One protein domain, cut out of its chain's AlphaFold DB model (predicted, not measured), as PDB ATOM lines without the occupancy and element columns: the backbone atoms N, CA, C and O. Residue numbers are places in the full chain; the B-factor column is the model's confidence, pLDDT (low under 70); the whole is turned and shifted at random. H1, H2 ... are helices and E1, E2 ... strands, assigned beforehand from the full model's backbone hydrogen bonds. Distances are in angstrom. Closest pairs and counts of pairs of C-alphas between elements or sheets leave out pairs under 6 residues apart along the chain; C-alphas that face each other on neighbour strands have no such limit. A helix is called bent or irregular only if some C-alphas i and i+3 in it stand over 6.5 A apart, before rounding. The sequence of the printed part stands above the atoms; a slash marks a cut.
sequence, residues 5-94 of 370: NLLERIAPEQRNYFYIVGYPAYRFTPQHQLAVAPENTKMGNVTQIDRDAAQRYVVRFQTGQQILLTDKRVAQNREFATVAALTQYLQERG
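Overview. This is residues 5 to 94 of the 370 residues of an uncharacterized protein of Levilactobacillus zymae (UniProt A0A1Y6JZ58). Two antiparallel sheets make a small sandwich, only partly face to face and with their strands crossed: one sheet of five strands, twisted, in the order E4, E3, E2, E1, E8, and one sheet of three, E5, E6, E7, which covers mainly E1 and E2. Helix H2 stands up from the larger sheet on the side away from the smaller one, while the short helix H1 lies on the way from the larger sheet to the smaller. The printed part has 90 residues with two named helices and eight named strands, in the order E1, E2, E3, E4, H1, E5, E6, E7, E8, H2, and its class is mixed, helices and strands. The whole is compact, with a radius of gyration of the C-alphas of 12.6 A and spans of 35 by 29 by 25 A.

Along the chain. Strand E1, residues 5 to 9, begins at C-alpha 5 (47.140, 6.734, -37.848) and is 13.1 A long. E2 is residues 17 to 20, 9.9 A long, and the short strands E3 and E4 are residues 26 to 28 and 34 to 36. Helix H1, residues 38 to 43, is irregular: C-alphas 39 and 42 are 7.5 A apart. E5, residues 46 to 51, begins at C-alpha 46 (41.851, -0.644, -40.992) and measures 14.6 A. E6 is residues 57 to 61, 13.1 A long, and E7 is residues 66 to 69, 9.9 A long. E8, residues 74 to 80, is the longest strand at 17.3 A. Helix H2, residues 83 to 92, is 14.2 A long and ends at C-alpha 92 (63.552, 6.522, -43.796).

Arrangement. E1, E2, E3 and E4 form a meander, each strand the antiparallel neighbour of the one before. E1 and E2 are a hairpin, with N 7 and O 19 at 2.8 A. In the hairpin of E2 and E3, N 18 and O 26 are 2.9 A apart, and in that of E3 and E4, N 27 and O 35 are 2.8 A apart, within hydrogen-bond range like the other N and O pairs named here. E8 is antiparallel to E1, with N 6 and O 78 at 2.8 A, and E4 and E8 are the edge strands. This sheet is twisted, with C-alphas up to 4.2 A off its best plane. H1 only grazes this sheet with residues 38 to 41, and only grazes the other with residues 40 to 43. E5, E6 and E7 form a second meander of two hairpins, with N 58 and O 50 at 2.8 A and N 57 and O 69 at 2.8 A. The two sheets form a sandwich, two sheets face to face, with strands at 66 degrees. The closest C-alphas of E2 and E5, Ile 20 and Val 46, are 6.2 A apart, and those of E1 and E5, Asn 5 and Ile 49, 6.6 A. E6 and E8 are only just apart, at 8.4 A. H2 is on the larger sheet, over E8, at a height over the sheet of 9.7 A, and stands up from it at 45 degrees; the closest C-alphas of E8 and H2 are those of Phe 80 and Leu 86, at 5.8 A. In H2 every O i to N i+4 pair is within hydrogen-bond range; in H1 0 of 2 are, but 2 of 3 O i to N i+3 pairs are.

Size, cuts and confidence. The two C-alphas farthest apart, those of Gln 31 and Ala 53, are 37.7 A apart. The printed part has no cut. The link from E1 to E2 is short, the other links between named elements are tight, and there is no long link. The mean pLDDT of the printed part is 87.0, with residue 14 under 70.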
ATOM      1  N   ASN A   5      46.544   7.382 -39.009       89.88
ATOM      2  CA  ASN A   5      47.140   6.734 -37.848       89.88
ATOM      3  C   ASN A   5      47.855   5.434 -38.251       89.88
ATOM      4  O   ASN A   5      47.293   4.614 -38.985       89.88
ATOM      5  N   LEU A   6      49.084   5.260 -37.770       92.88
ATOM      6  CA  LEU A   6      49.921   4.076 -37.932       92.88
ATOM      7  C   LEU A   6      50.227   3.480 -36.562       92.88
ATOM      8  O   LEU A   6      50.813   4.144 -35.711       92.88
ATOM      9  N   LEU A   7      49.947   2.190 -36.404       96.06
ATOM     10  CA  LEU A   7      50.312   1.405 -35.235       96.06
ATOM     11  C   LEU A   7      51.174   0.215 -35.647       96.06
ATOM     12  O   LEU A   7      50.772  -0.616 -36.464       96.06
ATOM     13  N   GLU A   8      52.348   0.104 -35.035       95.00
ATOM     14  CA  GLU A   8      53.232  -1.049 -35.168       95.00
ATOM     15  C   GLU A   8      53.082  -1.949 -33.940       95.00
ATOM     16  O   GLU A   8      53.290  -1.523 -32.800       95.00
ATOM     17  N   ARG A   9      52.725  -3.210 -34.168       94.44
ATOM     18  CA  ARG A   9      52.582  -4.222 -33.124       94.44
ATOM     19  C   ARG A   9      53.789  -5.148 -33.121       94.44
ATOM     20  O   ARG A   9      54.121  -5.747 -34.143       94.44
ATOM     21  N   ILE A  10      54.342  -5.351 -31.931       92.38
ATOM     22  CA  ILE A  10      55.426  -6.295 -31.668       92.38
ATOM     23  C   ILE A  10      54.915  -7.722 -31.883       92.38
ATOM     24  O   ILE A  10      53.886  -8.125 -31.323       92.38
ATOM     25  N   ALA A  11      55.658  -8.497 -32.664       86.31
ATOM     26  CA  ALA A  11      55.445  -9.926 -32.817       86.31
ATOM     27  C   ALA A  11      56.774 -10.694 -32.719       86.31
ATOM     28  O   ALA A  11      57.837 -10.118 -32.959       86.31
ATOM     29  N   PRO A  12      56.733 -11.990 -32.357       78.62
ATOM     30  CA  PRO A  12      57.920 -12.840 -32.355       78.62
ATOM     31  C   PRO A  12      58.602 -12.892 -33.728       78.62
ATOM     32  O   PRO A  12      57.973 -12.639 -34.757       78.62
ATOM     33  N   GLU A  13      59.886 -13.261 -33.736       75.25
ATOM     34  CA  GLU A  13      60.665 -13.507 -34.964       75.25
ATOM     35  C   GLU A  13      60.727 -12.307 -35.925       75.25
ATOM     36  O   GLU A  13      60.771 -12.486 -37.139       75.25
ATOM     37  N   GLN A  14      60.693 -11.081 -35.391       67.56
ATOM     38  CA  GLN A  14      60.727  -9.837 -36.178       67.56
ATOM     39  C   GLN A  14      59.565  -9.694 -37.183       67.56
ATOM     40  O   GLN A  14      59.609  -8.857 -38.081       67.56
ATOM     41  N   ARG A  15      58.468 -10.444 -37.010       80.19
ATOM     42  CA  ARG A  15      57.275 -10.377 -37.873       80.19
ATOM     43  C   ARG A  15      56.291  -9.299 -37.425       80.19
ATOM     44  O   ARG A  15      55.091  -9.562 -37.337       80.19
ATOM     45  N   ASN A  16      56.792  -8.112 -37.079       91.25
ATOM     46  CA  ASN A  16      55.952  -7.018 -36.586       91.25
ATOM     47  C   ASN A  16      54.796  -6.744 -37.551       91.25
ATOM     48  O   ASN A  16      54.950  -6.843 -38.772       91.25
ATOM     49  N   TYR A  17      53.642  -6.403 -36.983       92.94
ATOM     50  CA  TYR A  17      52.456  -6.053 -37.757       92.94
ATOM     51  C   TYR A  17      52.337  -4.544 -37.870       92.94
ATOM     52  O   TYR A  17      52.606  -3.831 -36.905       92.94
ATOM     53  N   PHE A  18      51.844  -4.082 -39.010       93.88
ATOM     54  CA  PHE A  18      51.561  -2.679 -39.267       93.88
ATOM     55  C   PHE A  18      50.077  -2.522 -39.561       93.88
ATOM     56  O   PHE A  18      49.541  -3.140 -40.484       93.88
ATOM     57  N   TYR A  19      49.422  -1.687 -38.764       94.12
ATOM     58  CA  TYR A  19      48.038  -1.283 -38.949       94.12
ATOM     59  C   TYR A  19      48.039   0.194 -39.315       94.12
ATOM     60  O   TYR A  19      48.524   1.018 -38.547       94.12
ATOM     61  N   ILE A  20      47.532   0.519 -40.500       91.38
ATOM     62  CA  ILE A  20      47.526   1.883 -41.025       91.38
ATOM     63  C   ILE A  20      46.110   2.174 -41.485       91.38
ATOM     64  O   ILE A  20      45.567   1.419 -42.291       91.38
ATOM     65  N   VAL A  21      45.502   3.246 -40.978       86.56
ATOM     66  CA  VAL A  21      44.148   3.643 -41.390       86.56
ATOM     67  C   VAL A  21      44.096   3.798 -42.914       86.56
ATOM     68  O   VAL A  21      44.909   4.506 -43.502       86.56
ATOM     69  N   GLY A  22      43.152   3.105 -43.554       77.44
ATOM     70  CA  GLY A  22      42.989   3.038 -45.007       77.44
ATOM     71  C   GLY A  22      43.621   1.813 -45.676       77.44
ATOM     72  O   GLY A  22      43.283   1.529 -46.822       77.44
ATOM     73  N   TYR A  23      44.451   1.036 -44.974       83.62
ATOM     74  CA  TYR A  23      45.216  -0.088 -45.529       83.62
ATOM     75  C   TYR A  23      44.828  -1.431 -44.891       83.62
ATOM     76  O   TYR A  23      44.322  -1.450 -43.766       83.62
ATOM     77  N   PRO A  24      45.075  -2.577 -45.558       88.75
ATOM     78  CA  PRO A  24      45.010  -3.874 -44.891       88.75
ATOM     79  C   PRO A  24      46.082  -3.978 -43.795       88.75
ATOM     80  O   PRO A  24      47.069  -3.241 -43.788       88.75
ATOM     81  N   ALA A  25      45.911  -4.923 -42.871       91.25
ATOM     82  CA  ALA A  25      46.973  -5.246 -41.924       91.25
ATOM     83  C   ALA A  25      48.157  -5.883 -42.665       91.25
ATOM     84  O   ALA A  25      47.985  -6.859 -43.401       91.25
ATOM     85  N   TYR A  26      49.355  -5.360 -42.431       91.94
ATOM     86  CA  TYR A  26      50.597  -5.913 -42.962       91.94
ATOM     87  C   TYR A  26      51.397  -6.610 -41.866       91.94
ATOM     88  O   TYR A  26      51.233  -6.315 -40.682       91.94
ATOM     89  N   ARG A  27      52.301  -7.505 -42.266       91.19
ATOM     90  CA  ARG A  27      53.379  -8.034 -41.425       91.19
ATOM     91  C   ARG A  27      54.670  -8.154 -42.226       91.19
ATOM     92  O   ARG A  27      54.618  -8.291 -43.449       91.19
ATOM     93  N   PHE A  28      55.811  -8.166 -41.546       88.06
ATOM     94  CA  PHE A  28      57.068  -8.519 -42.203       88.06
ATOM     95  C   PHE A  28      57.096  -9.993 -42.635       88.06
ATOM     96  O   PHE A  28      56.687 -10.895 -41.895       88.06
ATOM     97  N   THR A  29      57.590 -10.234 -43.848       81.75
ATOM     98  CA  THR A  29      58.017 -11.551 -44.333       81.75
ATOM     99  C   THR A  29      59.375 -11.926 -43.725       81.75
ATOM    100  O   THR A  29      60.078 -11.051 -43.217       81.75
ATOM    101  N   PRO A  30      59.807 -13.200 -43.809       77.25
ATOM    102  CA  PRO A  30      61.172 -13.586 -43.433       77.25
ATOM    103  C   PRO A  30      62.268 -12.807 -44.181       77.25
ATOM    104  O   PRO A  30      63.375 -12.668 -43.679       77.25
ATOM    105  N   GLN A  31      61.959 -12.273 -45.367       79.00
ATOM    106  CA  GLN A  31      62.839 -11.423 -46.177       79.00
ATOM    107  C   GLN A  31      62.749  -9.935 -45.794       79.00
ATOM    108  O   GLN A  31      63.227  -9.079 -46.533       79.00
ATOM    109  N   HIS A  32      62.115  -9.617 -44.663       79.56
ATOM    110  CA  HIS A  32      61.964  -8.267 -44.120       79.56
ATOM    111  C   HIS A  32      61.202  -7.288 -45.040       79.56
ATOM    112  O   HIS A  32      61.374  -6.070 -44.973       79.56
ATOM    113  N   GLN A  33      60.305  -7.814 -45.878       82.81
ATOM    114  CA  GLN A  33      59.404  -7.027 -46.724       82.81
ATOM    115  C   GLN A  33      58.004  -6.981 -46.114       82.81
ATOM    116  O   GLN A  33      57.573  -7.942 -45.478       82.81
ATOM    117  N   LEU A  34      57.264  -5.888 -46.307       83.81
ATOM    118  CA  LEU A  34      55.858  -5.848 -45.907       83.81
ATOM    119  C   LEU A  34      55.006  -6.681 -46.868       83.81
ATOM    120  O   LEU A  34      55.021  -6.465 -48.077       83.81
ATOM    121  N   ALA A  35      54.213  -7.591 -46.312       83.56
ATOM    122  CA  ALA A  35      53.181  -8.330 -47.028       83.56
ATOM    123  C   ALA A  35      51.876  -8.311 -46.232       83.56
ATOM    124  O   ALA A  35      51.882  -8.141 -45.010       83.56
ATOM    125  N   VAL A  36      50.739  -8.463 -46.918       85.62
ATOM    126  CA  VAL A  36      49.428  -8.531 -46.253       85.62
ATOM    127  C   VAL A  36      49.434  -9.695 -45.263       85.62
ATOM    128  O   VAL A  36      49.854 -10.800 -45.602       85.62
ATOM    129  N   ALA A  37      48.976  -9.452 -44.035       87.81
ATOM    130  CA  ALA A  37      48.843 -10.486 -43.023       87.81
ATOM    131  C   ALA A  37      47.688 -11.438 -43.411       87.81
ATOM    132  O   ALA A  37      46.520 -11.024 -43.390       87.81
ATOM    133  N   PRO A  38      47.966 -12.707 -43.775       81.44
ATOM    134  CA  PRO A  38      46.947 -13.611 -44.310       81.44
ATOM    135  C   PRO A  38      45.813 -13.867 -43.307       81.44
ATOM    136  O   PRO A  38      44.640 -13.885 -43.673       81.44
ATOM    137  N   GLU A  39      46.140 -13.955 -42.019       84.38
ATOM    138  CA  GLU A  39      45.193 -14.100 -40.911       84.38
ATOM    139  C   GLU A  39      44.222 -12.918 -40.752       84.38
ATOM    140  O   GLU A  39      43.151 -13.081 -40.169       84.38
ATOM    141  N   ASN A  40      44.560 -11.742 -41.288       85.00
ATOM    142  CA  ASN A  40      43.740 -10.534 -41.199       85.00
ATOM    143  C   ASN A  40      43.077 -10.160 -42.530       85.00
ATOM    144  O   ASN A  40      42.291  -9.219 -42.572       85.00
ATOM    145  N   THR A  41      43.339 -10.898 -43.614       78.06
ATOM    146  CA  THR A  41      42.866 -10.532 -44.961       78.06
ATOM    147  C   THR A  41      41.337 -10.437 -45.036       78.06
ATOM    148  O   THR A  41      40.798  -9.538 -45.673       78.06
ATOM    149  N   LYS A  42      40.617 -11.309 -44.315       78.94
ATOM    150  CA  LYS A  42      39.143 -11.302 -44.262       78.94
ATOM    151  C   LYS A  42      38.551 -10.116 -43.488       78.94
ATOM    152  O   LYS A  42      37.345  -9.911 -43.558       78.94
ATOM    153  N   MET A  43      39.365  -9.357 -42.752       83.81
ATOM    154  CA  MET A  43      38.902  -8.223 -41.946       83.81
ATOM    155  C   MET A  43      38.725  -6.945 -42.792       83.81
ATOM    156  O   MET A  43      38.017  -6.027 -42.385       83.81
ATOM    157  N   GLY A  44      39.322  -6.888 -43.989       79.31
ATOM    158  CA  GLY A  44      39.356  -5.685 -44.826       79.31
ATOM    159  C   GLY A  44      40.391  -4.664 -44.344       79.31
ATOM    160  O   GLY A  44      41.332  -5.011 -43.628       79.31
ATOM    161  N   ASN A  45      40.230  -3.400 -44.741       85.19
ATOM    162  CA  ASN A  45      41.165  -2.339 -44.353       85.19
ATOM    163  C   ASN A  45      40.902  -1.854 -42.923       85.19
ATOM    164  O   ASN A  45      39.772  -1.897 -42.430       85.19
ATOM    165  N   VAL A  46      41.945  -1.344 -42.273       85.75
ATOM    166  CA  VAL A  46      41.851  -0.644 -40.992       85.75
ATOM    167  C   VAL A  46      41.081   0.656 -41.202       85.75
ATOM    168  O   VAL A  46      41.421   1.458 -42.069       85.75
ATOM    169  N   THR A  47      40.041   0.875 -40.410       85.19
ATOM    170  CA  THR A  47      39.201   2.077 -40.478       85.19
ATOM    171  C   THR A  47      39.531   3.073 -39.382       85.19
ATOM    172  O   THR A  47      39.383   4.273 -39.595       85.19
ATOM    173  N   GLN A  48      39.981   2.593 -38.221       89.19
ATOM    174  CA  GLN A  48      40.220   3.434 -37.056       89.19
ATOM    175  C   GLN A  48      41.205   2.775 -36.084       89.19
ATOM    176  O   GLN A  48      41.248   1.546 -35.975       89.19
ATOM    177  N   ILE A  49      41.984   3.596 -35.378       93.06
ATOM    178  CA  ILE A  49      42.881   3.181 -34.297       93.06
ATOM    179  C   ILE A  49      42.702   4.168 -33.141       93.06
ATOM    180  O   ILE A  49      43.159   5.303 -33.247       93.06
ATOM    181  N   ASP A  50      42.078   3.728 -32.046       92.69
ATOM    182  CA  ASP A  50      41.852   4.555 -30.846       92.69
ATOM    183  C   ASP A  50      42.242   3.818 -29.562       92.69
ATOM    184  O   ASP A  50      42.714   2.681 -29.597       92.69
ATOM    185  N   ARG A  51      41.990   4.443 -28.407       92.75
ATOM    186  CA  ARG A  51      42.034   3.804 -27.088       92.75
ATOM    187  C   ARG A  51      40.621   3.481 -26.594       92.75
ATOM    188  O   ARG A  51      39.721   4.306 -26.726       92.75
ATOM    189  N   ASP A  52      40.425   2.304 -26.001       91.25
ATOM    190  CA  ASP A  52      39.198   1.998 -25.254       91.25
ATOM    191  C   ASP A  52      39.216   2.596 -23.835       91.25
ATOM    192  O   ASP A  52      40.207   3.170 -23.383       91.25
ATOM    193  N   ALA A  53      38.112   2.427 -23.100       89.25
ATOM    194  CA  ALA A  53      37.996   2.879 -21.711       89.25
ATOM    195  C   ALA A  53      39.044   2.248 -20.771       89.25
ATOM    196  O   ALA A  53      39.392   2.840 -19.754       89.25
ATOM    197  N   ALA A  54      39.577   1.073 -21.123       89.44
ATOM    198  CA  ALA A  54      40.650   0.397 -20.398       89.44
ATOM    199  C   ALA A  54      42.050   0.802 -20.903       89.44
ATOM    200  O   ALA A  54      43.032   0.124 -20.597       89.44
ATOM    201  N   GLN A  55      42.146   1.883 -21.687       90.56
ATOM    202  CA  GLN A  55      43.377   2.398 -22.282       90.56
ATOM    203  C   GLN A  55      44.117   1.366 -23.143       90.56
ATOM    204  O   GLN A  55      45.335   1.413 -23.268       90.56
ATOM    205  N   ARG A  56      43.420   0.427 -23.787       93.94
ATOM    206  CA  ARG A  56      44.015  -0.473 -24.788       93.94
ATOM    207  C   ARG A  56      43.828   0.114 -26.173       93.94
ATOM    208  O   ARG A  56      42.783   0.692 -26.452       93.94
ATOM    209  N   TYR A  57      44.801  -0.077 -27.055       95.81
ATOM    210  CA  TYR A  57      44.623   0.251 -28.462       95.81
ATOM    211  C   TYR A  57      43.569  -0.661 -29.094       95.81
ATOM    212  O   TYR A  57      43.620  -1.884 -28.936       95.81
ATOM    213  N   VAL A  58      42.644  -0.065 -29.835       96.00
ATOM    214  CA  VAL A  58      41.591  -0.730 -30.596       96.00
ATOM    215  C   VAL A  58      41.819  -0.441 -32.068       96.00
ATOM    216  O   VAL A  58      41.592   0.674 -32.521       96.00
ATOM    217  N   VAL A  59      42.237  -1.454 -32.820       96.19
ATOM    218  CA  VAL A  59      42.321  -1.388 -34.283       96.19
ATOM    219  C   VAL A  59      41.010  -1.924 -34.849       96.19
ATOM    220  O   VAL A  59      40.707  -3.105 -34.671       96.19
ATOM    221  N   ARG A  60      40.224  -1.073 -35.509       92.69
ATOM    222  CA  ARG A  60      38.946  -1.431 -36.143       92.69
ATOM    223  C   ARG A  60      39.131  -1.654 -37.636       92.69
ATOM    224  O   ARG A  60      39.928  -0.968 -38.270       92.69
ATOM    225  N   PHE A  61      38.364  -2.586 -38.187       90.06
ATOM    226  CA  PHE A  61      38.415  -2.952 -39.597       90.06
ATOM    227  C   PHE A  61      37.060  -2.761 -40.290       90.06
ATOM    228  O   PHE A  61      36.018  -2.680 -39.637       90.06
ATOM    229  N   GLN A  62      37.067  -2.709 -41.624       81.81
ATOM    230  CA  GLN A  62      35.877  -2.481 -42.457       81.81
ATOM    231  C   GLN A  62      34.736  -3.476 -42.208       81.81
ATOM    232  O   GLN A  62      33.574  -3.092 -42.301       81.81
ATOM    233  N   THR A  63      35.038  -4.730 -41.867       78.00
ATOM    234  CA  THR A  63      34.017  -5.752 -41.574       78.00
ATOM    235  C   THR A  63      33.427  -5.653 -40.161       78.00
ATOM    236  O   THR A  63      32.660  -6.520 -39.752       78.00
ATOM    237  N   GLY A  64      33.801  -4.632 -39.381       79.38
ATOM    238  CA  GLY A  64      33.390  -4.462 -37.984       79.38
ATOM    239  C   GLY A  64      34.206  -5.293 -36.988       79.38
ATOM    240  O   GLY A  64      34.046  -5.138 -35.778       79.38
ATOM    241  N   GLN A  65      35.114  -6.148 -37.468       88.50
ATOM    242  CA  GLN A  65      36.051  -6.872 -36.613       88.50
ATOM    243  C   GLN A  65      37.082  -5.910 -35.993       88.50
ATOM    244  O   GLN A  65      37.390  -4.857 -36.554       88.50
ATOM    245  N   GLN A  66      37.630  -6.272 -34.828       93.81
ATOM    246  CA  GLN A  66      38.581  -5.434 -34.092       93.81
ATOM    247  C   GLN A  66      39.725  -6.245 -33.474       93.81
ATOM    248  O   GLN A  66      39.542  -7.402 -33.092       93.81
ATOM    249  N   ILE A  67      40.892  -5.618 -33.333       94.38
ATOM    250  CA  ILE A  67      42.046  -6.150 -32.600       94.38
ATOM    251  C   ILE A  67      42.325  -5.238 -31.411       94.38
ATOM    252  O   ILE A  67      42.462  -4.027 -31.565       94.38
ATOM    253  N   LEU A  68      42.437  -5.842 -30.228       95.25
ATOM    254  CA  LEU A  68      42.763  -5.148 -28.985       95.25
ATOM    255  C   LEU A  68      44.231  -5.388 -28.625       95.25
ATOM    256  O   LEU A  68      44.667  -6.539 -28.522       95.25
ATOM    257  N   LEU A  69      44.988  -4.313 -28.415       94.94
ATOM    258  CA  LEU A  69      46.410  -4.357 -28.080       94.94
ATOM    259  C   LEU A  69      46.679  -3.574 -26.795       94.94
ATOM    260  O   LEU A  69      46.262  -2.432 -26.634       94.94
ATOM    261  N   THR A  70      47.402  -4.197 -25.871       93.69
ATOM    262  CA  THR A  70      47.967  -3.506 -24.708       93.69
ATOM    263  C   THR A  70      49.254  -2.792 -25.111       93.69
ATOM    264  O   THR A  70      49.899  -3.201 -26.076       93.69
ATOM    265  N   ASP A  71      49.682  -1.784 -24.347       92.06
ATOM    266  CA  ASP A  71      50.914  -1.029 -24.638       92.06
ATOM    267  C   ASP A  71      52.147  -1.917 -24.813       92.06
ATOM    268  O   ASP A  71      52.948  -1.703 -25.713       92.06
ATOM    269  N   LYS A  72      52.252  -3.001 -24.034       92.69
ATOM    270  CA  LYS A  72      53.359  -3.969 -24.132       92.69
ATOM    271  C   LYS A  72      53.472  -4.655 -25.499       92.69
ATOM    272  O   LYS A  72      54.487  -5.279 -25.780       92.69
ATOM    273  N   ARG A  73      52.416  -4.618 -26.316       92.25
ATOM    274  CA  ARG A  73      52.383  -5.202 -27.665       92.25
ATOM    275  C   ARG A  73      52.527  -4.155 -28.760       92.25
ATOM    276  O   ARG A  73      52.496  -4.532 -29.927       92.25
ATOM    277  N   VAL A  74      52.664  -2.880 -28.417       93.81
ATOM    278  CA  VAL A  74      52.764  -1.784 -29.379       93.81
ATOM    279  C   VAL A  74      54.183  -1.245 -29.351       93.81
ATOM    280  O   VAL A  74      54.645  -0.747 -28.332       93.81
ATOM    281  N   ALA A  75      54.881  -1.372 -30.476       92.12
ATOM    282  CA  ALA A  75      56.203  -0.783 -30.645       92.12
ATOM    283  C   ALA A  75      56.080   0.737 -30.789       92.12
ATOM    284  O   ALA A  75      56.864   1.489 -30.220       92.12
ATOM    285  N   GLN A  76      55.072   1.185 -31.539       92.56
ATOM    286  CA  GLN A  76      54.807   2.601 -31.760       92.56
ATOM    287  C   GLN A  76      53.393   2.846 -32.282       92.56
ATOM    288  O   GLN A  76      52.801   1.997 -32.947       92.56
ATOM    289  N   ASN A  77      52.901   4.052 -32.019       93.06
ATOM    290  CA  ASN A  77      51.691   4.616 -32.596       93.06
ATOM    291  C   ASN A  77      52.004   6.052 -33.040       93.06
ATOM    292  O   ASN A  77      52.559   6.815 -32.246       93.06
ATOM    293  N   ARG A  78      51.724   6.409 -34.294       92.88
ATOM    294  CA  ARG A  78      52.044   7.724 -34.870       92.88
ATOM    295  C   ARG A  78      50.945   8.201 -35.802       92.88
ATOM    296  O   ARG A  78      50.450   7.440 -36.626       92.88
ATOM    297  N   GLU A  79      50.662   9.490 -35.726       91.00
ATOM    298  CA  GLU A  79      49.718  10.166 -36.606       91.00
ATOM    299  C   GLU A  79      50.458  10.999 -37.650       91.00
ATOM    300  O   GLU A  79      51.458  11.658 -37.356       91.00
ATOM    301  N   PHE A  80      49.941  10.987 -38.873       84.75
ATOM    302  CA  PHE A  80      50.475  11.734 -40.000       84.75
ATOM    303  C   PHE A  80      49.387  12.610 -40.609       84.75
ATOM    304  O   PHE A  80      48.244  12.183 -40.780       84.75
ATOM    305  N   ALA A  81      49.750  13.838 -40.973       78.75
ATOM    306  CA  ALA A  81      48.830  14.768 -41.624       78.75
ATOM    307  C   ALA A  81      48.552  14.400 -43.093       78.75
ATOM    308  O   ALA A  81      47.506  14.764 -43.623       78.75
ATOM    309  N   THR A  82      49.477  13.696 -43.761       75.94
ATOM    310  CA  THR A  82      49.375  13.330 -45.183       75.94
ATOM    311  C   THR A  82      49.988  11.955 -45.465       75.94
ATOM    312  O   THR A  82      50.868  11.489 -44.736       75.94
ATOM    313  N   VAL A  83      49.561  11.311 -46.562       72.50
ATOM    314  CA  VAL A  83      50.144  10.040 -47.047       72.50
ATOM    315  C   VAL A  83      51.622  10.217 -47.406       72.50
ATOM    316  O   VAL A  83      52.423   9.317 -47.164       72.50
ATOM    317  N   ALA A  84      52.001  11.384 -47.936       73.94
ATOM    318  CA  ALA A  84      53.389  11.705 -48.264       73.94
ATOM    319  C   ALA A  84      54.288  11.684 -47.016       73.94
ATOM    320  O   ALA A  84      55.344  11.058 -47.042       73.94
ATOM    321  N   ALA A  85      53.834  12.275 -45.903       79.62
ATOM    322  CA  ALA A  85      54.572  12.265 -44.639       79.62
ATOM    323  C   ALA A  85      54.707  10.849 -44.052       79.62
ATOM    324  O   ALA A  85      55.783  10.473 -43.589       79.62
ATOM    325  N   LEU A  86      53.641  10.040 -44.116       84.31
ATOM    326  CA  LEU A  86      53.699   8.623 -43.742       84.31
ATOM    327  C   LEU A  86      54.711   7.857 -44.609       84.31
ATOM    328  O   LEU A  86      55.512   7.078 -44.099       84.31
ATOM    329  N   THR A  87      54.660   8.069 -45.924       81.19
ATOM    330  CA  THR A  87      55.508   7.367 -46.894       81.19
ATOM    331  C   THR A  87      56.976   7.702 -46.672       81.19
ATOM    332  O   THR A  87      57.790   6.788 -46.584       81.19
ATOM    333  N   GLN A  88      57.299   8.985 -46.498       80.94
ATOM    334  CA  GLN A  88      58.651   9.428 -46.173       80.94
ATOM    335  C   GLN A  88      59.147   8.783 -44.872       80.94
ATOM    336  O   GLN A  88      60.228   8.202 -44.844       80.94
ATOM    337  N   TYR A  89      58.328   8.801 -43.817       87.81
ATOM    338  CA  TYR A  89      58.674   8.187 -42.535       87.81
ATOM    339  C   TYR A  89      58.973   6.681 -42.645       87.81
ATOM    340  O   TYR A  89      59.873   6.165 -41.982       87.81
ATOM    341  N   LEU A  90      58.221   5.948 -43.471       86.88
ATOM    342  CA  LEU A  90      58.465   4.523 -43.697       86.88
ATOM    343  C   LEU A  90      59.715   4.289 -44.557       86.88
ATOM    344  O   LEU A  90      60.511   3.408 -44.232       86.88
ATOM    345  N   GLN A  91      59.943   5.115 -45.581       83.50
ATOM    346  CA  GLN A  91      61.138   5.053 -46.429       83.50
ATOM    347  C   GLN A  91      62.427   5.300 -45.640       83.50
ATOM    348  O   GLN A  91      63.391   4.558 -45.814       83.50
ATOM    349  N   GLU A  92      62.431   6.266 -44.715       86.38
ATOM    350  CA  GLU A  92      63.552   6.522 -43.796       86.38
ATOM    351  C   GLU A  92      63.894   5.296 -42.928       86.38
ATOM    352  O   GLU A  92      65.026   5.141 -42.475       86.38
ATOM    353  N   ARG A  93      62.933   4.382 -42.731       84.38
ATOM    354  CA  ARG A  93      63.106   3.114 -42.006       84.38
ATOM    355  C   ARG A  93      63.391   1.918 -42.919       84.38
ATOM    356  O   ARG A  93      63.372   0.784 -42.444       84.38
ATOM    357  N   GLY A  94      63.607   2.139 -44.217       81.56
ATOM    358  CA  GLY A  94      63.770   1.072 -45.209       81.56
ATOM    359  C   GLY A  94      62.492   0.263 -45.459       81.56
ATOM    360  O   GLY A  94      62.551  -0.834 -46.009       81.56
TER     361      GLY A  94